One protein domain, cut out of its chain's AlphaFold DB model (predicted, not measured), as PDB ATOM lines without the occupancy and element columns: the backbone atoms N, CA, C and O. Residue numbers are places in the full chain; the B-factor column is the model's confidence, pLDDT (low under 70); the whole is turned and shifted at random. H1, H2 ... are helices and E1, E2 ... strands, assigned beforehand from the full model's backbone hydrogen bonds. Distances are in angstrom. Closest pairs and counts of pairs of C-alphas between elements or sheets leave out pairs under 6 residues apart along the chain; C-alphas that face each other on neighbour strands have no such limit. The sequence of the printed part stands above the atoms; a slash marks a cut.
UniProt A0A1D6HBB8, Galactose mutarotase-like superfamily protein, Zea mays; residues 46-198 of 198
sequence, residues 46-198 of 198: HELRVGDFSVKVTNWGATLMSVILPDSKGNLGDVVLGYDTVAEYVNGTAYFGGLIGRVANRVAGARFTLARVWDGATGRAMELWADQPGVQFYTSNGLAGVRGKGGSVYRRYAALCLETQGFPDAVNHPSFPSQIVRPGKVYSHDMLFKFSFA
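AT A GLANCE: This is residues 46 to 198 of the 198 residues of the protein "Galactose mutarotase-like superfamily protein" of Zea mays (UniProt A0A1D6HBB8). The model shows a three-stranded sheet, E5, E6 and E11, with the two-stranded E7 and E10 lying partly face to face with it, and a four-stranded sheet, E1 to E4, at one side, coming to the ends of E6 and E11 at Pro 70, the last residue of E3. The small hairpin of E8 and E9 and the short helix H1 lie farthest out among the named elements, and a long stretch, residues 166 to 190, runs far from the middle before the return into E11. The printed part has 153 residues, with one named helix and eleven named strands in the order E1 E2 E3 E4 H1 E5 E6 E7 E8 E9 E10 E11, and each sheet is antiparallel. The class is mostly strand, though under half of the residues are in named elements. The whole is compact, with a radius of gyration of the C-alphas of 16.7 A and spans of 48 by 35 by 29 A.

HOW THE PARTS SIT: The strands E1, residues 46 to 50, E2, residues 53 to 58, E3, residues 63 to 70, and E4, residues 76 to 78, form a meander, each strand the antiparallel neighbour of the one before. E1 and E4 are its edge strands. E1 and E2 are a hairpin, with N 48 and O 55 within hydrogen-bond range at 2.9 A. E2 and E3 are a hairpin, with N 56 and O 66 at 2.9 A. E3 and E4 are a hairpin, with N 77 and O 69 at 3.1 A. The pairing is staggered: E3 pairs with E2 over residues 63 to 68 and with E4 over residues 68 to 70. H1, residues 86 to 91, only grazes this sheet with its residues 86 to 89; the closest C-alphas of E2 and H1 are those of Thr 58 and Val 86, 7.5 A apart. In H1 every O i to N i+4 pair is within hydrogen-bond range. The strands E5, residues 112 to 118, E6, residues 124 to 130, and E11, residues 191 to 197, form a sheet in that order, twisted, with C-alphas up to 4.3 A off its best plane. E5 and E6 are a hairpin, with N 117 and O 126 at 2.8 A; between E6 and E11, N 127 and O 194 are 2.8 A apart. The closest C-alphas of E3 and E11 are those of Pro 70 and Phe 197, 7.2 A apart. E7, residues 134 to 138, and E10, residues 161 to 165, are antiparallel neighbours, with N 136 and O 163 at 2.8 A. The closest C-alphas of E6 and E10 are those of Ala 130 and Thr 164, 6.7 A apart. E8, residues 144 to 147, and E9, residues 153 to 155, are a hairpin, with N 154 and O 146 at 2.8 A; H1 is apart from both.

IN THESE COORDINATES: E1 begins at C-alpha 46, at (221.693, 212.282, 132.399). E3, the longest strand by residues, measures 21.9 A from first to last C-alpha, E6 20.3 A, E11 19.9 A, E5 18.0 A and E2 17.3 A. H1 begins at C-alpha 86, at (221.900, 218.712, 122.668), and measures 8.8 A. E11 ends at C-alpha 197, at (199.997, 201.529, 131.546).

THE WHOLE: The two C-alphas farthest apart are those of Lys 73 and Pro 183, 51.3 A. The printed part has no cut and ends at residue 198, the chain's last residue. The links H1 to E5, 20 residues, and E10 to E11, 25 residues, are long. The mean pLDDT of the printed part is 87.7; residues 101 to 113 and residue 198 are under 70.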
ATOM      1  N   HIS A  46     221.815 213.163 131.251       95.38
ATOM      2  CA  HIS A  46     221.693 212.282 132.399       95.38
ATOM      3  C   HIS A  46     220.534 211.321 132.156       95.38
ATOM      4  O   HIS A  46     219.442 211.758 131.796       95.38
ATOM      5  N   GLU A  47     220.767 210.025 132.351       96.94
ATOM      6  CA  GLU A  47     219.737 208.996 132.233       96.94
ATOM      7  C   GLU A  47     219.449 208.377 133.601       96.94
ATOM      8  O   GLU A  47     220.360 207.940 134.303       96.94
ATOM      9  N   LEU A  48     218.169 208.330 133.958       96.62
ATOM     10  CA  LEU A  48     217.654 207.557 135.080       96.62
ATOM     11  C   LEU A  48     216.935 206.338 134.510       96.62
ATOM     12  O   LEU A  48     216.163 206.477 133.563       96.62
ATOM     13  N   ARG A  49     217.173 205.150 135.071       97.31
ATOM     14  CA  ARG A  49     216.567 203.907 134.585       97.31
ATOM     15  C   ARG A  49     216.167 202.997 135.736       97.31
ATOM     16  O   ARG A  49     216.949 202.789 136.660       97.31
ATOM     17  N   VAL A  50     214.970 202.431 135.638       95.81
ATOM     18  CA  VAL A  50     214.458 201.377 136.518       95.81
ATOM     19  C   VAL A  50     213.756 200.346 135.639       95.81
ATOM     20  O   VAL A  50     212.683 200.612 135.105       95.81
ATOM     21  N   GLY A  51     214.375 199.174 135.466       94.75
ATOM     22  CA  GLY A  51     213.894 198.167 134.514       94.75
ATOM     23  C   GLY A  51     213.756 198.750 133.104       94.75
ATOM     24  O   GLY A  51     214.695 199.364 132.591       94.75
ATOM     25  N   ASP A  52     212.566 198.597 132.528       94.62
ATOM     26  CA  ASP A  52     212.196 199.081 131.192       94.62
ATOM     27  C   ASP A  52     211.732 200.548 131.154       94.62
ATOM     28  O   ASP A  52     211.437 201.086 130.085       94.62
ATOM     29  N   PHE A  53     211.660 201.212 132.311       96.38
ATOM     30  CA  PHE A  53     211.373 202.637 132.407       96.38
ATOM     31  C   PHE A  53     212.678 203.435 132.407       96.38
ATOM     32  O   PHE A  53     213.540 203.218 133.268       96.38
ATOM     33  N   SER A  54     212.831 204.390 131.488       97.75
ATOM     34  CA  SER A  54     213.971 205.308 131.500       97.75
ATOM     35  C   SER A  54     213.606 206.743 131.153       97.75
ATOM     36  O   SER A  54     212.664 207.018 130.414       97.75
ATOM     37  N   VAL A  55     214.372 207.678 131.708       97.00
ATOM     38  CA  VAL A  55     214.189 209.115 131.523       97.00
ATOM     39  C   VAL A  55     215.535 209.746 131.213       97.00
ATOM     40  O   VAL A  55     216.489 209.548 131.965       97.00
ATOM     41  N   LYS A  56     215.610 210.537 130.141       97.19
ATOM     42  CA  LYS A  56     216.797 211.338 129.809       97.19
ATOM     43  C   LYS A  56     216.518 212.816 130.016       97.19
ATOM     44  O   LYS A  56     215.549 213.345 129.473       97.19
ATOM     45  N   VAL A  57     217.403 213.486 130.745       95.50
ATOM     46  CA  VAL A  57     217.353 214.929 131.007       95.50
ATOM     47  C   VAL A  57     218.704 215.539 130.671       95.50
ATOM     48  O   VAL A  57     219.738 215.005 131.063       95.50
ATOM     49  N   THR A  58     218.718 216.670 129.973       94.44
ATOM     50  CA  THR A  58     219.944 217.462 129.808       94.44
ATOM     51  C   THR A  58     220.018 218.571 130.847       94.44
ATOM     52  O   THR A  58     219.017 219.206 131.185       94.44
ATOM     53  N   ASN A  59     221.226 218.842 131.340       91.75
ATOM     54  CA  ASN A  59     221.473 219.986 132.218       91.75
ATOM     55  C   ASN A  59     221.406 221.339 131.469       91.75
ATOM     56  O   ASN A  59     221.493 222.393 132.100       91.75
ATOM     57  N   TRP A  60     221.194 221.324 130.148       89.62
ATOM     58  CA  TRP A  60     220.802 222.490 129.362       89.62
ATOM     59  C   TRP A  60     219.314 222.797 129.554       89.62
ATOM     60  O   TRP A  60     218.444 222.090 129.042       89.62
ATOM     61  N   GLY A  61     219.011 223.834 130.336       86.69
ATOM     62  CA  GLY A  61     217.630 224.258 130.598       86.69
ATOM     63  C   GLY A  61     216.782 223.253 131.389       86.69
ATOM     64  O   GLY A  61     215.567 223.402 131.416       86.69
ATOM     65  N   ALA A  62     217.405 222.239 132.012       88.19
ATOM     66  CA  ALA A  62     216.713 221.116 132.655       88.19
ATOM     67  C   ALA A  62     215.695 220.434 131.716       88.19
ATOM     68  O   ALA A  62     214.568 220.139 132.102       88.19
ATOM     69  N   THR A  63     216.089 220.219 130.457       91.69
ATOM     70  CA  THR A  63     215.178 219.769 129.397       91.69
ATOM     71  C   THR A  63     214.985 218.256 129.431       91.69
ATOM     72  O   THR A  63     215.958 217.496 129.395       91.69
ATOM     73  N   LEU A  64     213.729 217.813 129.442       93.81
ATOM     74  CA  LEU A  64     213.337 216.412 129.323       93.81
ATOM     75  C   LEU A  64     213.462 215.952 127.866       93.81
ATOM     76  O   LEU A  64     212.712 216.390 127.003       93.81
ATOM     77  N   MET A  65     214.407 215.062 127.578       95.62
ATOM     78  CA  MET A  65     214.698 214.635 126.204       95.62
ATOM     79  C   MET A  65     213.960 213.355 125.798       95.62
ATOM     80  O   MET A  65     213.686 213.142 124.613       95.62
ATOM     81  N   SER A  66     213.686 212.471 126.756       97.06
ATOM     82  CA  SER A  66     213.122 211.145 126.499       97.06
ATOM     83  C   SER A  66     212.458 210.595 127.753       97.06
ATOM     84  O   SER A  66     213.009 210.750 128.847       97.06
ATOM     85  N   VAL A  67     211.311 209.937 127.582       96.44
ATOM     86  CA  VAL A  67     210.691 209.074 128.597       96.44
ATOM     87  C   VAL A  67     210.278 207.788 127.900       96.44
ATOM     88  O   VAL A  67     209.312 207.782 127.140       96.44
ATOM     89  N   ILE A  68     211.024 206.716 128.143       97.38
ATOM     90  CA  ILE A  68     210.777 205.390 127.579       97.38
ATOM     91  C   ILE A  68     210.047 204.552 128.618       97.38
ATOM     92  O   ILE A  68     210.479 204.466 129.767       97.38
ATOM     93  N   LEU A  69     208.942 203.939 128.206       96.25
ATOM     94  CA  LEU A  69     208.148 203.050 129.048       96.25
ATOM     95  C   LEU A  69     207.336 202.048 128.214       96.25
ATOM     96  O   LEU A  69     207.004 202.343 127.055       96.25
ATOM     97  N   PRO A  70     206.988 200.882 128.788       96.31
ATOM     98  CA  PRO A  70     206.134 199.913 128.117       96.31
ATOM     99  C   PRO A  70     204.701 200.430 127.931       96.31
ATOM    100  O   PRO A  70     204.225 201.325 128.632       96.31
ATOM    101  N   ASP A  71     204.028 199.864 126.937       95.56
ATOM    102  CA  ASP A  71     202.582 199.938 126.741       95.56
ATOM    103  C   ASP A  71     201.873 198.735 127.400       95.56
ATOM    104  O   ASP A  71     202.521 197.892 128.027       95.56
ATOM    105  N   SER A  72     200.549 198.616 127.252       93.81
ATOM    106  CA  SER A  72     199.772 197.497 127.820       93.81
ATOM    107  C   SER A  72     200.125 196.115 127.246       93.81
ATOM    108  O   SER A  72     199.728 195.091 127.799       93.81
ATOM    109  N   LYS A  73     200.902 196.062 126.157       95.12
ATOM    110  CA  LYS A  73     201.405 194.842 125.509       95.12
ATOM    111  C   LYS A  73     202.903 194.618 125.758       95.12
ATOM    112  O   LYS A  73     203.459 193.659 125.227       95.12
ATOM    113  N   GLY A  74     203.556 195.482 126.537       94.31
ATOM    114  CA  GLY A  74     204.990 195.423 126.824       94.31
ATOM    115  C   GLY A  74     205.893 196.091 125.782       94.31
ATOM    116  O   GLY A  74     207.113 196.030 125.920       94.31
ATOM    117  N   ASN A  75     205.355 196.757 124.754       96.69
ATOM    118  CA  ASN A  75     206.189 197.450 123.770       96.69
ATOM    119  C   ASN A  75     206.712 198.772 124.338       96.69
ATOM    120  O   ASN A  75     205.944 199.642 124.764       96.69
ATOM    121  N   LEU A  76     208.025 198.963 124.271       96.94
ATOM    122  CA  LEU A  76     208.659 200.209 124.687       96.94
ATOM    123  C   LEU A  76     208.388 201.323 123.678       96.94
ATOM    124  O   LEU A  76     208.436 201.116 122.465       96.94
ATOM    125  N   GLY A  77     208.128 202.523 124.184       95.12
ATOM    126  CA  GLY A  77     207.974 203.714 123.358       95.12
ATOM    127  C   GLY A  77     208.417 204.958 124.102       95.12
ATOM    128  O   GLY A  77     208.270 205.042 125.319       95.12
ATOM    129  N   ASP A  78     208.963 205.911 123.354       96.50
ATOM    130  CA  ASP A  78     209.309 207.228 123.873       96.50
ATOM    131  C   ASP A  78     208.107 208.168 123.741       96.50
ATOM    132  O   ASP A  78     207.622 208.403 122.633       96.50
ATOM    133  N   VAL A  79     207.615 208.691 124.865       94.62
ATOM    134  CA  VAL A  79     206.422 209.559 124.902       94.62
ATOM    135  C   VAL A  79     206.745 211.052 124.846       94.62
ATOM    136  O   VAL A  79     205.838 211.882 124.904       94.62
ATOM    137  N   VAL A  80     208.020 211.420 124.716       94.88
ATOM    138  CA  VAL A  80     208.452 212.817 124.610       94.88
ATOM    139  C   VAL A  80     208.840 213.119 123.169       94.88
ATOM    140  O   VAL A  80     209.692 212.444 122.596       94.88
ATOM    141  N   LEU A  81     208.264 214.159 122.564       94.75
ATOM    142  CA  LEU A  81     208.807 214.706 121.317       94.75
ATOM    143  C   LEU A  81     210.079 215.495 121.615       94.75
ATOM    144  O   LEU A  81     210.192 216.101 122.676       94.75
ATOM    145  N   GLY A  82     211.026 215.516 120.683       94.38
ATOM    146  CA  GLY A  82     212.262 216.261 120.884       94.38
ATOM    147  C   GLY A  82     213.277 216.072 119.772       94.38
ATOM    148  O   GLY A  82     212.932 215.688 118.653       94.38
ATOM    149  N   TYR A  83     214.537 216.301 120.123       95.75
ATOM    150  CA  TYR A  83     215.695 216.058 119.267       95.75
ATOM    151  C   TYR A  83     216.603 214.970 119.850       95.75
ATOM    152  O   TYR A  83     216.494 214.643 121.037       95.75
ATOM    153  N   ASP A  84     217.490 214.411 119.025       94.06
ATOM    154  CA  ASP A  84     218.386 213.323 119.434       94.06
ATOM    155  C   ASP A  84     219.618 213.852 120.186       94.06
ATOM    156  O   ASP A  84     220.145 213.185 121.080       94.06
ATOM    157  N   THR A  85     220.060 215.074 119.876       93.25
ATOM    158  CA  THR A  85     221.285 215.660 120.429       93.25
ATOM    159  C   THR A  85     221.061 217.029 121.061       93.25
ATOM    160  O   THR A  85     220.217 217.813 120.638       93.25
ATOM    161  N   VAL A  86     221.889 217.372 122.052       92.31
ATOM    162  CA  VAL A  86     221.900 218.712 122.668       92.31
ATOM    163  C   VAL A  86     222.117 219.816 121.628       92.31
ATOM    164  O   VAL A  86     221.497 220.870 121.725       92.31
ATOM    165  N   ALA A  87     222.968 219.586 120.624       92.19
ATOM    166  CA  ALA A  87     223.233 220.570 119.575       92.19
ATOM    167  C   ALA A  87     221.960 220.932 118.791       92.19
ATOM    168  O   ALA A  87     221.767 222.090 118.427       92.19
ATOM    169  N   GLU A  88     221.065 219.972 118.574       93.31
ATOM    170  CA  GLU A  88     219.767 220.231 117.953       93.31
ATOM    171  C   GLU A  88     218.815 220.985 118.884       93.31
ATOM    172  O   GLU A  88     218.073 221.828 118.402       93.31
ATOM    173  N   TYR A  89     218.868 220.781 120.206       92.31
ATOM    174  CA  TYR A  89     218.126 221.636 121.149       92.31
ATOM    175  C   TYR A  89     218.648 223.078 121.166       92.31
ATOM    176  O   TYR A  89     217.867 224.005 121.360       92.31
ATOM    177  N   VAL A  90     219.954 223.283 120.964       90.44
ATOM    178  CA  VAL A  90     220.558 224.626 120.898       90.44
ATOM    179  C   VAL A  90     220.176 225.349 119.605       90.44
ATOM    180  O   VAL A  90     219.906 226.546 119.635       90.44
ATOM    181  N   ASN A  91     220.156 224.635 118.478       91.56
ATOM    182  CA  ASN A  91     219.921 225.217 117.152       91.56
ATOM    183  C   ASN A  91     218.466 225.094 116.670       91.56
ATOM    184  O   ASN A  91     218.112 225.615 115.612       91.56
ATOM    185  N   GLY A  92     217.640 224.349 117.402       87.00
ATOM    186  CA  GLY A  92     216.267 224.041 117.047       87.00
ATOM    187  C   GLY A  92     215.363 225.264 117.105       87.00
ATOM    188  O   GLY A  92     215.598 226.224 117.835       87.00
ATOM    189  N   THR A  93     214.290 225.215 116.324       86.88
ATOM    190  CA  THR A  93     213.295 226.293 116.243       86.88
ATOM    191  C   THR A  93     212.055 226.027 117.096       86.88
ATOM    192  O   THR A  93     211.201 226.903 117.218       86.88
ATOM    193  N   ALA A  94     211.938 224.829 117.676       89.25
ATOM    194  CA  ALA A  94     210.825 224.430 118.526       89.25
ATOM    195  C   ALA A  94     211.303 224.098 119.943       89.25
ATOM    196  O   ALA A  94     212.390 223.559 120.148       89.25
ATOM    197  N   TYR A  95     210.448 224.396 120.919       88.38
ATOM    198  CA  TYR A  95     210.711 224.149 122.331       88.38
ATOM    199  C   TYR A  95     210.084 222.817 122.741       88.38
ATOM    200  O   TYR A  95     208.873 222.721 122.930       88.38
ATOM    201  N   PHE A  96     210.914 221.785 122.861       92.06
ATOM    202  CA  PHE A  96     210.507 220.467 123.341       92.06
ATOM    203  C   PHE A  96     211.081 220.194 124.728       92.06
ATOM    204  O   PHE A  96     212.162 220.677 125.053       92.06
ATOM    205  N   GLY A  97     210.369 219.406 125.537       87.81
ATOM    206  CA  GLY A  97     210.896 218.923 126.815       87.81
ATOM    207  C   GLY A  97     210.999 219.965 127.931       87.81
ATOM    208  O   GLY A  97     211.604 219.683 128.965       87.81
ATOM    209  N   GLY A  98     210.443 221.165 127.739       86.56
ATOM    210  CA  GLY A  98     210.383 222.185 128.782       86.56
ATOM    211  C   GLY A  98     209.545 221.701 129.964       86.56
ATOM    212  O   GLY A  98     208.391 221.321 129.785       86.56
ATOM    213  N   LEU A  99     210.135 221.698 131.162       79.94
ATOM    214  CA  LEU A  99     209.454 221.261 132.386       79.94
ATOM    215  C   LEU A  99     208.587 222.362 133.001       79.94
ATOM    216  O   LEU A  99     207.579 222.069 133.628       79.94
ATOM    217  N   ILE A 100     208.982 223.623 132.832       73.00
ATOM    218  CA  ILE A 100     208.262 224.782 133.358       73.00
ATOM    219  C   ILE A 100     207.628 225.563 132.210       73.00
ATOM    220  O   ILE A 100     208.251 225.749 131.162       73.00
ATOM    221  N   GLY A 101     206.398 226.035 132.419       65.06
ATOM    222  CA  GLY A 101     205.774 226.993 131.510       65.06
ATOM    223  C   GLY A 101     206.500 228.334 131.504       65.06
ATOM    224  O   GLY A 101     207.363 228.606 132.345       65.06
ATOM    225  N   ARG A 102     206.114 229.217 130.578       58.94
ATOM    226  CA  ARG A 102     206.689 230.574 130.467       58.94
ATOM    227  C   ARG A 102     206.586 231.390 131.764       58.94
ATOM    228  O   ARG A 102     207.340 232.347 131.922       58.94
ATOM    229  N   VAL A 103     205.668 231.036 132.669       49.59
ATOM    230  CA  VAL A 103     205.362 231.796 133.890       49.59
ATOM    231  C   VAL A 103     205.494 230.915 135.149       49.59
ATOM    232  O   VAL A 103     204.510 230.458 135.716       49.59
ATOM    233  N   ALA A 104     206.704 230.646 135.625       42.34
ATOM    234  CA  ALA A 104     206.941 229.772 136.786       42.34
ATOM    235  C   ALA A 104     206.440 230.408 138.130       42.34
ATOM    236  O   ALA A 104     206.806 231.555 138.381       42.34
ATOM    237  N   ASN A 105     205.626 229.723 138.983       54.03
ATOM    238  CA  ASN A 105     205.073 230.197 140.299       54.03
ATOM    239  C   ASN A 105     205.148 229.260 141.527       54.03
ATOM    240  O   ASN A 105     205.996 228.386 141.600       54.03
ATOM    241  N   ARG A 106     204.333 229.533 142.564       36.91
ATOM    242  CA  ARG A 106     204.431 229.112 143.976       36.91
ATOM    243  C   ARG A 106     203.060 228.681 144.529       36.91
ATOM    244  O   ARG A 106     202.176 229.530 144.637       36.91
ATOM    245  N   VAL A 107     202.965 227.465 145.070       37.12
ATOM    246  CA  VAL A 107     202.144 227.109 146.248       37.12
ATOM    247  C   VAL A 107     203.047 226.286 147.164       37.12
ATOM    248  O   VAL A 107     203.603 225.281 146.758       37.12
ATOM    249  N   ALA A 108     203.252 226.709 148.410       36.12
ATOM    250  CA  ALA A 108     204.095 225.937 149.321       36.12
ATOM    251  C   ALA A 108     203.303 224.745 149.885       36.12
ATOM    252  O   ALA A 108     202.341 224.946 150.623       36.12
ATOM    253  N   GLY A 109     203.730 223.520 149.564       43.12
ATOM    254  CA  GLY A 109     203.345 222.304 150.294       43.12
ATOM    255  C   GLY A 109     202.013 221.647 149.914       43.12
ATOM    256  O   GLY A 109     201.606 220.713 150.600       43.12
ATOM    257  N   ALA A 110     201.347 222.076 148.836       42.81
ATOM    258  CA  ALA A 110     200.136 221.426 148.328       42.81
ATOM    259  C   ALA A 110     200.406 220.743 146.980       42.81
ATOM    260  O   ALA A 110     201.031 221.325 146.102       42.81
ATOM    261  N   ARG A 111     199.908 219.514 146.803       56.44
ATOM    262  CA  ARG A 111     199.928 218.781 145.528       56.44
ATOM    263  C   ARG A 111     198.517 218.294 145.235       56.44
ATOM    264  O   ARG A 111     197.903 217.663 146.090       56.44
ATOM    265  N   PHE A 112     198.010 218.566 144.041       54.34
ATOM    266  CA  PHE A 112     196.702 218.095 143.585       54.34
ATOM    267  C   PHE A 112     196.804 217.595 142.144       54.34
ATOM    268  O   PHE A 112     197.700 218.006 141.406       54.34
ATOM    269  N   THR A 113     195.950 216.636 141.769       66.06
ATOM    270  CA  THR A 113     195.950 216.084 140.407       66.06
ATOM    271  C   THR A 113     195.453 217.164 139.459       66.06
ATOM    272  O   THR A 113     194.309 217.598 139.571       66.06
ATOM    273  N   LEU A 114     196.307 217.596 138.538       70.38
ATOM    274  CA  LEU A 114     195.999 218.677 137.606       70.38
ATOM    275  C   LEU A 114     195.427 218.160 136.296       70.38
ATOM    276  O   LEU A 114     194.474 218.721 135.763       70.38
ATOM    277  N   ALA A 115     196.017 217.091 135.768       79.75
ATOM    278  CA  ALA A 115     195.625 216.533 134.488       79.75
ATOM    279  C   ALA A 115     195.962 215.047 134.415       79.75
ATOM    280  O   ALA A 115     196.956 214.586 134.984       79.75
ATOM    281  N   ARG A 116     195.143 214.315 133.658       87.06
ATOM    282  CA  ARG A 116     195.424 212.951 133.222       87.06
ATOM    283  C   ARG A 116     195.311 212.886 131.707       87.06
ATOM    284  O   ARG A 116     194.316 213.328 131.140       87.06
ATOM    285  N   VAL A 117     196.325 212.313 131.075       84.62
ATOM    286  CA  VAL A 117     196.353 211.992 129.647       84.62
ATOM    287  C   VAL A 117     196.365 210.481 129.523       84.62
ATOM    288  O   VAL A 117     197.110 209.810 130.234       84.62
ATOM    289  N   TRP A 118     195.542 209.946 128.631       91.19
ATOM    290  CA  TRP A 118     195.488 208.522 128.335       91.19
ATOM    291  C   TRP A 118     195.463 208.321 126.825       91.19
ATOM    292  O   TRP A 118     194.665 208.948 126.127       91.19
ATOM    293  N   ASP A 119     196.348 207.460 126.339       91.25
ATOM    294  CA  ASP A 119     196.356 206.989 124.963       91.25
ATOM    295  C   ASP A 119     195.687 205.613 124.908       91.25
ATOM    296  O   ASP A 119     196.285 204.602 125.273       91.25
ATOM    297  N   GLY A 120     194.443 205.569 124.429       91.44
ATOM    298  CA  GLY A 120     193.681 204.326 124.343       91.44
ATOM    299  C   GLY A 120     194.242 203.297 123.362       91.44
ATOM    300  O   GLY A 120     193.908 202.121 123.479       91.44
ATOM    301  N   ALA A 121     195.107 203.694 122.423       92.38
ATOM    302  CA  ALA A 121     195.717 202.754 121.486       92.38
ATOM    303  C   ALA A 121     196.835 201.928 122.139       92.38
ATOM    304  O   ALA A 121     197.018 200.757 121.804       92.38
ATOM    305  N   THR A 122     197.578 202.538 123.065       93.75
ATOM    306  CA  THR A 122     198.724 201.906 123.737       93.75
ATOM    307  C   THR A 122     198.430 201.545 125.194       93.75
ATOM    308  O   THR A 122     199.147 200.757 125.797       93.75
ATOM    309  N   GLY A 123     197.393 202.115 125.801       93.75
ATOM    310  CA  GLY A 123     197.127 201.975 127.232       93.75
ATOM    311  C   GLY A 123     198.052 202.822 128.112       93.75
ATOM    312  O   GLY A 123     197.871 202.847 129.330       93.75
ATOM    313  N   ARG A 124     199.016 203.559 127.536       94.31
ATOM    314  CA  ARG A 124     199.874 204.476 128.297       94.31
ATOM    315  C   ARG A 124     199.043 205.626 128.858       94.31
ATOM    316  O   ARG A 124     198.191 206.203 128.181       94.31
ATOM    317  N   ALA A 125     199.328 205.996 130.095       94.19
ATOM    318  CA  ALA A 125     198.744 207.148 130.754       94.19
ATOM    319  C   ALA A 125     199.809 207.953 131.496       94.19
ATOM    320  O   ALA A 125     200.789 207.407 132.008       94.19
ATOM    321  N   MET A 126     199.572 209.257 131.578       92.94
ATOM    322  CA  MET A 126     200.356 210.195 132.366       92.94
ATOM    323  C   MET A 126     199.418 210.994 133.265       92.94
ATOM    324  O   MET A 126     198.441 211.576 132.796       92.94
ATOM    325  N   GLU A 127     199.734 211.043 134.549       93.31
ATOM    326  CA  GLU A 127     199.121 211.935 135.527       93.31
ATOM    327  C   GLU A 127     200.151 212.999 135.927       93.31
ATOM    328  O   GLU A 127     201.333 212.691 136.125       93.31
ATOM    329  N   LEU A 128     199.704 214.251 136.022       90.38
ATOM    330  CA  LEU A 128     200.520 215.394 136.426       90.38
ATOM    331  C   LEU A 128     199.943 216.018 137.696       90.38
ATOM    332  O   LEU A 128     198.768 216.391 137.731       90.38
ATOM    333  N   TRP A 129     200.788 216.176 138.712       91.12
ATOM    334  CA  TRP A 129     200.518 216.990 139.897       91.12
ATOM    335  C   TRP A 129     201.513 218.126 139.938       91.12
ATOM    336  O   TRP A 129     202.695 217.919 139.660       91.12
ATOM    337  N   ALA A 130     201.053 219.296 140.356       88.38
ATOM    338  CA  ALA A 130     201.937 220.392 140.691       88.38
ATOM    339  C   ALA A 130     201.328 221.271 141.776       88.38
ATOM    340  O   ALA A 130     200.154 221.140 142.133       88.38
ATOM    341  N   ASP A 131     202.156 222.170 142.279       88.25
ATOM    342  CA  ASP A 131     201.806 223.199 143.247       88.25
ATOM    343  C   ASP A 131     201.547 224.560 142.568       88.25
ATOM    344  O   ASP A 131     201.663 225.616 143.174       88.25
ATOM    345  N   GLN A 132     201.218 224.567 141.276       85.88
ATOM    346  CA  GLN A 132     200.958 225.800 140.531       85.88
ATOM    347  C   GLN A 132     199.472 226.130 140.482       85.88
ATOM    348  O   GLN A 132     198.649 225.217 140.411       85.88
ATOM    349  N   PRO A 133     199.104 227.424 140.450       87.38
ATOM    350  CA  PRO A 133     197.700 227.814 140.387       87.38
ATOM    351  C   PRO A 133     197.078 227.611 138.996       87.38
ATOM    352  O   PRO A 133     195.857 227.654 138.879       87.38
ATOM    353  N   GLY A 134     197.878 227.397 137.943       85.56
ATOM    354  CA  GLY A 134     197.393 227.211 136.578       85.56
ATOM    355  C   GLY A 134     198.154 226.151 135.783       85.56
ATOM    356  O   GLY A 134     199.286 225.776 136.094       85.56
ATOM    357  N   VAL A 135     197.512 225.685 134.709       88.00
ATOM    358  CA  VAL A 135     198.122 224.821 133.693       88.00
ATOM    359  C   VAL A 135     197.744 225.349 132.322       88.00
ATOM    360  O   VAL A 135     196.560 225.432 131.990       88.00
ATOM    361  N   GLN A 136     198.739 225.700 131.512       88.31
ATOM    362  CA  GLN A 136     198.512 225.959 130.099       88.31
ATOM    363  C   GLN A 136     198.433 224.622 129.368       88.31
ATOM    364  O   GLN A 136     199.383 223.841 129.365       88.31
ATOM    365  N   PHE A 137     197.297 224.385 128.719       89.62
ATOM    366  CA  PHE A 137     197.145 223.291 127.774       89.62
ATOM    367  C   PHE A 137     197.384 223.813 126.360       89.62
ATOM    368  O   PHE A 137     196.678 224.708 125.888       89.62
ATOM    369  N   TYR A 138     198.397 223.274 125.690       88.00
ATOM    370  CA  TYR A 138     198.740 223.623 124.315       88.00
ATOM    371  C   TYR A 138     198.797 222.359 123.468       88.00
ATOM    372  O   TYR A 138     199.466 221.393 123.814       88.00
ATOM    373  N   THR A 139     198.097 222.351 122.339       89.50
ATOM    374  CA  THR A 139     197.937 221.161 121.494       89.50
ATOM    375  C   THR A 139     198.897 221.152 120.309       89.50
ATOM    376  O   THR A 139     198.612 220.546 119.288       89.50
ATOM    377  N   SER A 140     200.048 221.829 120.385       87.06
ATOM    378  CA  SER A 140     201.008 221.873 119.269       87.06
ATOM    379  C   SER A 140     200.445 222.481 117.979       87.06
ATOM    380  O   SER A 140     200.788 222.039 116.880       87.06
ATOM    381  N   ASN A 141     199.579 223.498 118.070       90.25
ATOM    382  CA  ASN A 141     198.946 224.090 116.887       90.25
ATOM    383  C   ASN A 141     199.929 224.840 115.962       90.25
ATOM    384  O   ASN A 141     199.643 224.985 114.774       90.25
ATOM    385  N   GLY A 142     201.080 225.277 116.484       89.06
ATOM    386  CA  GLY A 142     202.124 225.990 115.740       89.06
ATOM    387  C   GLY A 142     203.202 225.110 115.094       89.06
ATOM    388  O   GLY A 142     204.089 225.643 114.433       89.06
ATOM    389  N   LEU A 143     203.171 223.781 115.268       89.00
ATOM    390  CA  LEU A 143     204.177 222.910 114.649       89.00
ATOM    391  C   LEU A 143     203.988 222.829 113.128       89.00
ATOM    392  O   LEU A 143     202.950 222.383 112.635       89.00
ATOM    393  N   ALA A 144     205.035 223.191 112.387       92.81
ATOM    394  CA  ALA A 144     205.023 223.300 110.928       92.81
ATOM    395  C   ALA A 144     206.066 222.387 110.250       92.81
ATOM    396  O   ALA A 144     206.815 222.825 109.384       92.81
ATOM    397  N   GLY A 145     206.121 221.104 110.632       93.94
ATOM    398  CA  GLY A 145     207.010 220.124 109.991       93.94
ATOM    399  C   GLY A 145     208.433 220.141 110.546       93.94
ATOM    400  O   GLY A 145     209.403 220.193 109.796       93.94
ATOM    401  N   VAL A 146     208.557 220.088 111.870       94.44
ATOM    402  CA  VAL A 146     209.849 220.087 112.565       94.44
ATOM    403  C   VAL A 146     210.464 218.692 112.489       94.44
ATOM    404  O   VAL A 146     209.819 217.716 112.866       94.44
ATOM    405  N   ARG A 147     211.710 218.586 112.018       95.88
ATOM    406  CA  ARG A 147     212.479 217.336 112.101       95.88
ATOM    407  C   ARG A 147     212.809 217.055 113.567       95.88
ATOM    408  O   ARG A 147     213.366 217.921 114.229       95.88
ATOM    409  N   GLY A 148     212.462 215.871 114.049       94.81
ATOM    410  CA  GLY A 148     212.718 215.426 115.414       94.81
ATOM    411  C   GLY A 148     213.441 214.087 115.471       94.81
ATOM    412  O   GLY A 148     214.036 213.648 114.483       94.81
ATOM    413  N   LYS A 149     213.352 213.435 116.635       95.81
ATOM    414  CA  LYS A 149     214.052 212.179 116.943       95.81
ATOM    415  C   LYS A 149     213.849 211.090 115.895       95.81
ATOM    416  O   LYS A 149     212.738 210.898 115.379       95.81
ATOM    417  N   GLY A 150     214.922 210.356 115.607       94.62
ATOM    418  CA  GLY A 150     214.897 209.198 114.711       94.62
ATOM    419  C   GLY A 150     214.433 209.530 113.290       94.62
ATOM    420  O   GLY A 150     213.875 208.676 112.608       94.62
ATOM    421  N   GLY A 151     214.592 210.785 112.853       93.44
ATOM    422  CA  GLY A 151     214.138 211.249 111.539       93.44
ATOM    423  C   GLY A 151     212.636 211.541 111.435       93.44
ATOM    424  O   GLY A 151     212.159 211.831 110.337       93.44
ATOM    425  N   SER A 152     211.896 211.506 112.548       93.69
ATOM    426  CA  SER A 152     210.470 211.849 112.591       93.69
ATOM    427  C   SER A 152     210.217 213.294 112.156       93.69
ATOM    428  O   SER A 152     211.075 214.164 112.298       93.69
ATOM    429  N   VAL A 153     209.007 213.579 111.665       96.06
ATOM    430  CA  VAL A 153     208.576 214.945 111.325       96.06
ATOM    431  C   VAL A 153     207.321 215.299 112.113       96.06
ATOM    432  O   VAL A 153     206.239 214.774 111.841       96.06
ATOM    433  N   TYR A 154     207.459 216.217 113.065       94.62
ATOM    434  CA  TYR A 154     206.381 216.666 113.938       94.62
ATOM    435  C   TYR A 154     205.588 217.798 113.290       94.62
ATOM    436  O   TYR A 154     206.127 218.825 112.865       94.62
ATOM    437  N   ARG A 155     204.276 217.601 113.203       93.88
ATOM    438  CA  ARG A 155     203.331 218.533 112.580       93.88
ATOM    439  C   ARG A 155     202.320 219.027 113.602       93.88
ATOM    440  O   ARG A 155     202.323 218.603 114.756       93.88
ATOM    441  N   ARG A 156     201.453 219.932 113.158       93.50
ATOM    442  CA  ARG A 156     200.310 220.415 113.924       93.50
ATOM    443  C   ARG A 156     199.587 219.250 114.609       93.50
ATOM    444  O   ARG A 156     199.259 218.272 113.942       93.50
ATOM    445  N   TYR A 157     199.354 219.381 115.913       92.12
ATOM    446  CA  TYR A 157     198.694 218.376 116.762       92.12
ATOM    447  C   TYR A 157     199.478 217.078 117.019       92.12
ATOM    448  O   TYR A 157     198.910 216.121 117.530       92.12
ATOM    449  N   ALA A 158     200.784 217.033 116.726       89.31
ATOM    450  CA  ALA A 158     201.608 215.847 116.993       89.31
ATOM    451  C   ALA A 158     201.827 215.551 118.489       89.31
ATOM    452  O   ALA A 158     202.232 214.446 118.834       89.31
ATOM    453  N   ALA A 159     201.598 216.530 119.366       90.75
ATOM    454  CA  ALA A 159     201.717 216.379 120.810       90.75
ATOM    455  C   ALA A 159     200.831 217.382 121.546       90.75
ATOM    456  O   ALA A 159     200.272 218.314 120.959       90.75
ATOM    457  N   LEU A 160     200.785 217.224 122.860       89.38
ATOM    458  CA  LEU A 160     200.253 218.203 123.788       89.38
ATOM    459  C   LEU A 160     201.327 218.643 124.784       89.38
ATOM    460  O   LEU A 160     202.277 217.909 125.051       89.38
ATOM    461  N   CYS A 161     201.135 219.821 125.361       90.19
ATOM    462  CA  CYS A 161     201.905 220.352 126.475       90.19
ATOM    463  C   CYS A 161     200.956 220.646 127.638       90.19
ATOM    464  O   CYS A 161     199.859 221.173 127.436       90.19
ATOM    465  N   LEU A 162     201.400 220.302 128.847       89.56
ATOM    466  CA  LEU A 162     200.750 220.632 130.111       89.56
ATOM    467  C   LEU A 162     201.739 221.453 130.930       89.56
ATOM    468  O   LEU A 162     202.539 220.910 131.686       89.56
ATOM    469  N   GLU A 163     201.735 222.762 130.708       89.56
ATOM    470  CA  GLU A 163     202.705 223.664 131.317       89.56
ATOM    471  C   GLU A 163     202.145 224.163 132.648       89.56
ATOM    472  O   GLU A 163     201.247 225.004 132.669       89.56
ATOM    473  N   THR A 164     202.641 223.643 133.768       88.44
ATOM    474  CA  THR A 164     202.252 224.119 135.100       88.44
ATOM    475  C   THR A 164     202.910 225.471 135.348       88.44
ATOM    476  O   THR A 164     204.123 225.647 135.197       88.44
ATOM    477  N   GLN A 165     202.090 226.467 135.654       86.19
ATOM    478  CA  GLN A 165     202.523 227.854 135.726       86.19
ATOM    479  C   GLN A 165     201.537 228.700 136.526       86.19
ATOM    480  O   GLN A 165     200.473 228.248 136.944       86.19
ATOM    481  N   GLY A 166     201.870 229.966 136.718       86.12
ATOM    482  CA  GLY A 166     200.865 230.930 137.142       86.12
ATOM    483  C   GLY A 166     200.138 231.538 135.964       86.12
ATOM    484  O   GLY A 166     200.336 231.145 134.812       86.12
ATOM    485  N   PHE A 167     199.227 232.456 136.256       90.06
ATOM    486  CA  PHE A 167     198.330 232.937 135.222       90.06
ATOM    487  C   PHE A 167     199.092 233.788 134.201       90.06
ATOM    488  O   PHE A 167     199.917 234.626 134.585       90.06
ATOM    489  N   PRO A 168     198.842 233.582 132.893       89.81
ATOM    490  CA  PRO A 168     199.354 234.480 131.874       89.81
ATOM    491  C   PRO A 168     199.018 235.929 132.229       89.81
ATOM    492  O   PRO A 168     197.925 236.218 132.708       89.81
ATOM    493  N   ASP A 169     199.979 236.821 132.005       92.19
ATOM    494  CA  ASP A 169     199.843 238.258 132.261       92.19
ATOM    495  C   ASP A 169     199.665 238.670 133.744       92.19
ATOM    496  O   ASP A 169     199.358 239.821 134.045       92.19
ATOM    497  N   ALA A 170     199.931 237.777 134.711       90.62
ATOM    498  CA  ALA A 170     199.764 238.072 136.144       90.62
ATOM    499  C   ALA A 170     200.537 239.297 136.661       90.62
ATOM    500  O   ALA A 170     200.107 239.928 137.622       90.62
ATOM    501  N   VAL A 171     201.650 239.684 136.027       90.00
ATOM    502  CA  VAL A 171     202.395 240.900 136.406       90.00
ATOM    503  C   VAL A 171     201.579 242.184 136.197       90.00
ATOM    504  O   VAL A 171     201.775 243.152 136.928       90.00
ATOM    505  N   ASN A 172     200.641 242.170 135.247       94.50
ATOM    506  CA  ASN A 172     199.779 243.301 134.902       94.50
ATOM    507  C   ASN A 172     198.385 243.206 135.546       94.50
ATOM    508  O   ASN A 172     197.581 244.128 135.423       94.50
ATOM    509  N   HIS A 173     198.102 242.120 136.269       92.88
ATOM    510  CA  HIS A 173     196.820 241.866 136.920       92.88
ATOM    511  C   HIS A 173     197.005 241.697 138.434       92.88
ATOM    512  O   HIS A 173     197.208 240.580 138.906       92.88
ATOM    513  N   PRO A 174     196.885 242.776 139.235       93.00
ATOM    514  CA  PRO A 174     197.118 242.735 140.685       93.00
ATOM    515  C   PRO A 174     196.216 241.773 141.471       93.00
ATOM    516  O   PRO A 174     196.522 241.450 142.615       93.00
ATOM    517  N   SER A 175     195.093 241.340 140.889       94.75
ATOM    518  CA  SER A 175     194.194 240.340 141.471       94.75
ATOM    519  C   SER A 175     194.678 238.899 141.286       94.75
ATOM    520  O   SER A 175     194.175 238.003 141.965       94.75
ATOM    521  N   PHE A 176     195.629 238.645 140.383       92.56
ATOM    522  CA  PHE A 176     196.226 237.323 140.206       92.56
ATOM    523  C   PHE A 176     197.298 237.071 141.275       92.56
ATOM    524  O   PHE A 176     197.898 238.019 141.793       92.56
ATOM    525  N   PRO A 177     197.575 235.798 141.621       90.00
ATOM    526  CA  PRO A 177     198.710 235.469 142.475       90.00
ATOM    527  C   PRO A 177     199.989 236.126 141.944       90.00
ATOM    528  O   PRO A 177     200.241 236.096 140.743       90.00
ATOM    529  N   SER A 178     200.798 236.721 142.825       87.56
ATOM    530  CA  SER A 178     202.006 237.437 142.401       87.56
ATOM    531  C   SER A 178     203.094 236.485 141.910       87.56
ATOM    532  O   SER A 178     203.362 235.444 142.508       87.56
ATOM    533  N   GLN A 179     203.738 236.878 140.817       84.81
ATOM    534  CA  GLN A 179     204.757 236.126 140.081       84.81
ATOM    535  C   GLN A 179     206.184 236.645 140.315       84.81
ATOM    536  O   GLN A 179     207.150 236.162 139.728       84.81
ATOM    537  N   ILE A 180     206.333 237.671 141.156       88.75
ATOM    538  CA  ILE A 180     207.590 238.403 141.314       88.75
ATOM    539  C   ILE A 180     208.416 237.791 142.447       88.75
ATOM    540  O   ILE A 180     208.028 237.836 143.617       88.75
ATOM    541  N   VAL A 181     209.607 237.292 142.116       88.88
ATOM    542  CA  VAL A 181     210.607 236.849 143.096       88.88
ATOM    543  C   VAL A 181     211.553 238.012 143.392       88.88
ATOM    544  O   VAL A 181     212.180 238.566 142.493       88.88
ATOM    545  N   ARG A 182     211.647 238.411 144.664       90.44
ATOM    546  CA  ARG A 182     212.527 239.506 145.108       90.44
ATOM    547  C   ARG A 182     213.930 238.992 145.462       90.44
ATOM    548  O   ARG A 182     214.058 237.821 145.823       90.44
ATOM    549  N   PRO A 183     214.966 239.851 145.438       93.94
ATOM    550  CA  PRO A 183     216.311 239.477 145.873       93.94
ATOM    551  C   PRO A 183     216.313 238.800 147.251       93.94
ATOM    552  O   PRO A 183     215.594 239.214 148.162       93.94
ATOM    553  N   GLY A 184     217.093 237.727 147.388       94.38
ATOM    554  CA  GLY A 184     217.173 236.933 148.618       94.38
ATOM    555  C   GLY A 184     215.972 236.015 148.884       94.38
ATOM    556  O   GLY A 184     215.935 235.358 149.923       94.38
ATOM    557  N   LYS A 185     214.981 235.945 147.984       89.88
ATOM    558  CA  LYS A 185     213.879 234.977 148.069       89.88
ATOM    559  C   LYS A 185     214.123 233.792 147.143       89.88
ATOM    560  O   LYS A 185     214.609 233.948 146.028       89.88
ATOM    561  N   VAL A 186     213.752 232.609 147.625       88.12
ATOM    562  CA  VAL A 186     213.823 231.360 146.865       88.12
ATOM    563  C   VAL A 186     212.500 231.133 146.147       88.12
ATOM    564  O   VAL A 186     211.425 231.270 146.738       88.12
ATOM    565  N   TYR A 187     212.606 230.775 144.875       86.12
ATOM    566  CA  TYR A 187     211.522 230.226 144.080       86.12
ATOM    567  C   TYR A 187     211.546 228.694 144.169       86.12
ATOM    568  O   TYR A 187     212.612 228.093 144.047       86.12
ATOM    569  N   SER A 188     210.387 228.068 144.367       86.81
ATOM    570  CA  SER A 188     210.228 226.611 144.415       86.81
ATOM    571  C   SER A 188     208.895 226.235 143.770       86.81
ATOM    572  O   SER A 188     207.901 226.929 143.983       86.81
ATOM    573  N   HIS A 189     208.932 225.184 142.951       85.94
ATOM    574  CA  HIS A 189     207.810 224.638 142.198       85.94
ATOM    575  C   HIS A 189     208.011 223.134 142.097       85.94
ATOM    576  O   HIS A 189     208.971 222.667 141.476       85.94
ATOM    577  N   ASP A 190     207.099 222.400 142.717       89.12
ATOM    578  CA  ASP A 190     207.088 220.948 142.712       89.12
ATOM    579  C   ASP A 190     206.169 220.407 141.619       89.12
ATOM    580  O   ASP A 190     205.004 220.793 141.511       89.12
ATOM    581  N   MET A 191     206.679 219.436 140.863       89.00
ATOM    582  CA  MET A 191     205.907 218.650 139.905       89.00
ATOM    583  C   MET A 191     206.129 217.160 140.135       89.00
ATOM    584  O   MET A 191     207.238 216.721 140.444       89.00
ATOM    585  N   LEU A 192     205.079 216.374 139.925       91.56
ATOM    586  CA  LEU A 192     205.150 214.924 139.835       91.56
ATOM    587  C   LEU A 192     204.551 214.496 138.499       91.56
ATOM    588  O   LEU A 192     203.393 214.790 138.218       91.56
ATOM    589  N   PHE A 193     205.331 213.770 137.707       91.50
ATOM    590  CA  PHE A 193     204.850 213.060 136.526       91.50
ATOM    591  C   PHE A 193     204.774 211.582 136.887       91.50
ATOM    592  O   PHE A 193     205.801 210.953 137.145       91.50
ATOM    593  N   LYS A 194     203.565 211.025 136.932       92.94
ATOM    594  CA  LYS A 194     203.371 209.586 137.120       92.94
ATOM    595  C   LYS A 194     202.958 208.993 135.797       92.94
ATOM    596  O   LYS A 194     201.946 209.383 135.219       92.94
ATOM    597  N   PHE A 195     203.725 208.011 135.369       92.06
ATOM    598  CA  PHE A 195     203.388 207.211 134.216       92.06
ATOM    599  C   PHE A 195     202.812 205.873 134.664       92.06
ATOM    600  O   PHE A 195     203.236 205.297 135.666       92.06
ATOM    601  N   SER A 196     201.835 205.390 133.912       92.12
ATOM    602  CA  SER A 196     201.231 204.076 134.098       92.12
ATOM    603  C   SER A 196     200.808 203.510 132.751       92.12
ATOM    604  O   SER A 196     200.681 204.249 131.776       92.12
ATOM    605  N   PHE A 197     200.542 202.216 132.707       86.69
ATOM    606  CA  PHE A 197     199.997 201.529 131.546       86.69
ATOM    607  C   PHE A 197     199.023 200.461 132.049       86.69
ATOM    608  O   PHE A 197     199.277 199.838 133.083       86.69
ATOM    609  N   ALA A 198     197.886 200.322 131.370       67.19
ATOM    610  CA  ALA A 198     196.846 199.338 131.655       67.19
ATOM    611  C   ALA A 198     196.263 198.808 130.345       67.19
ATOM    612  O   ALA A 198     196.112 199.624 129.405       67.19
TER     613      ALA A 198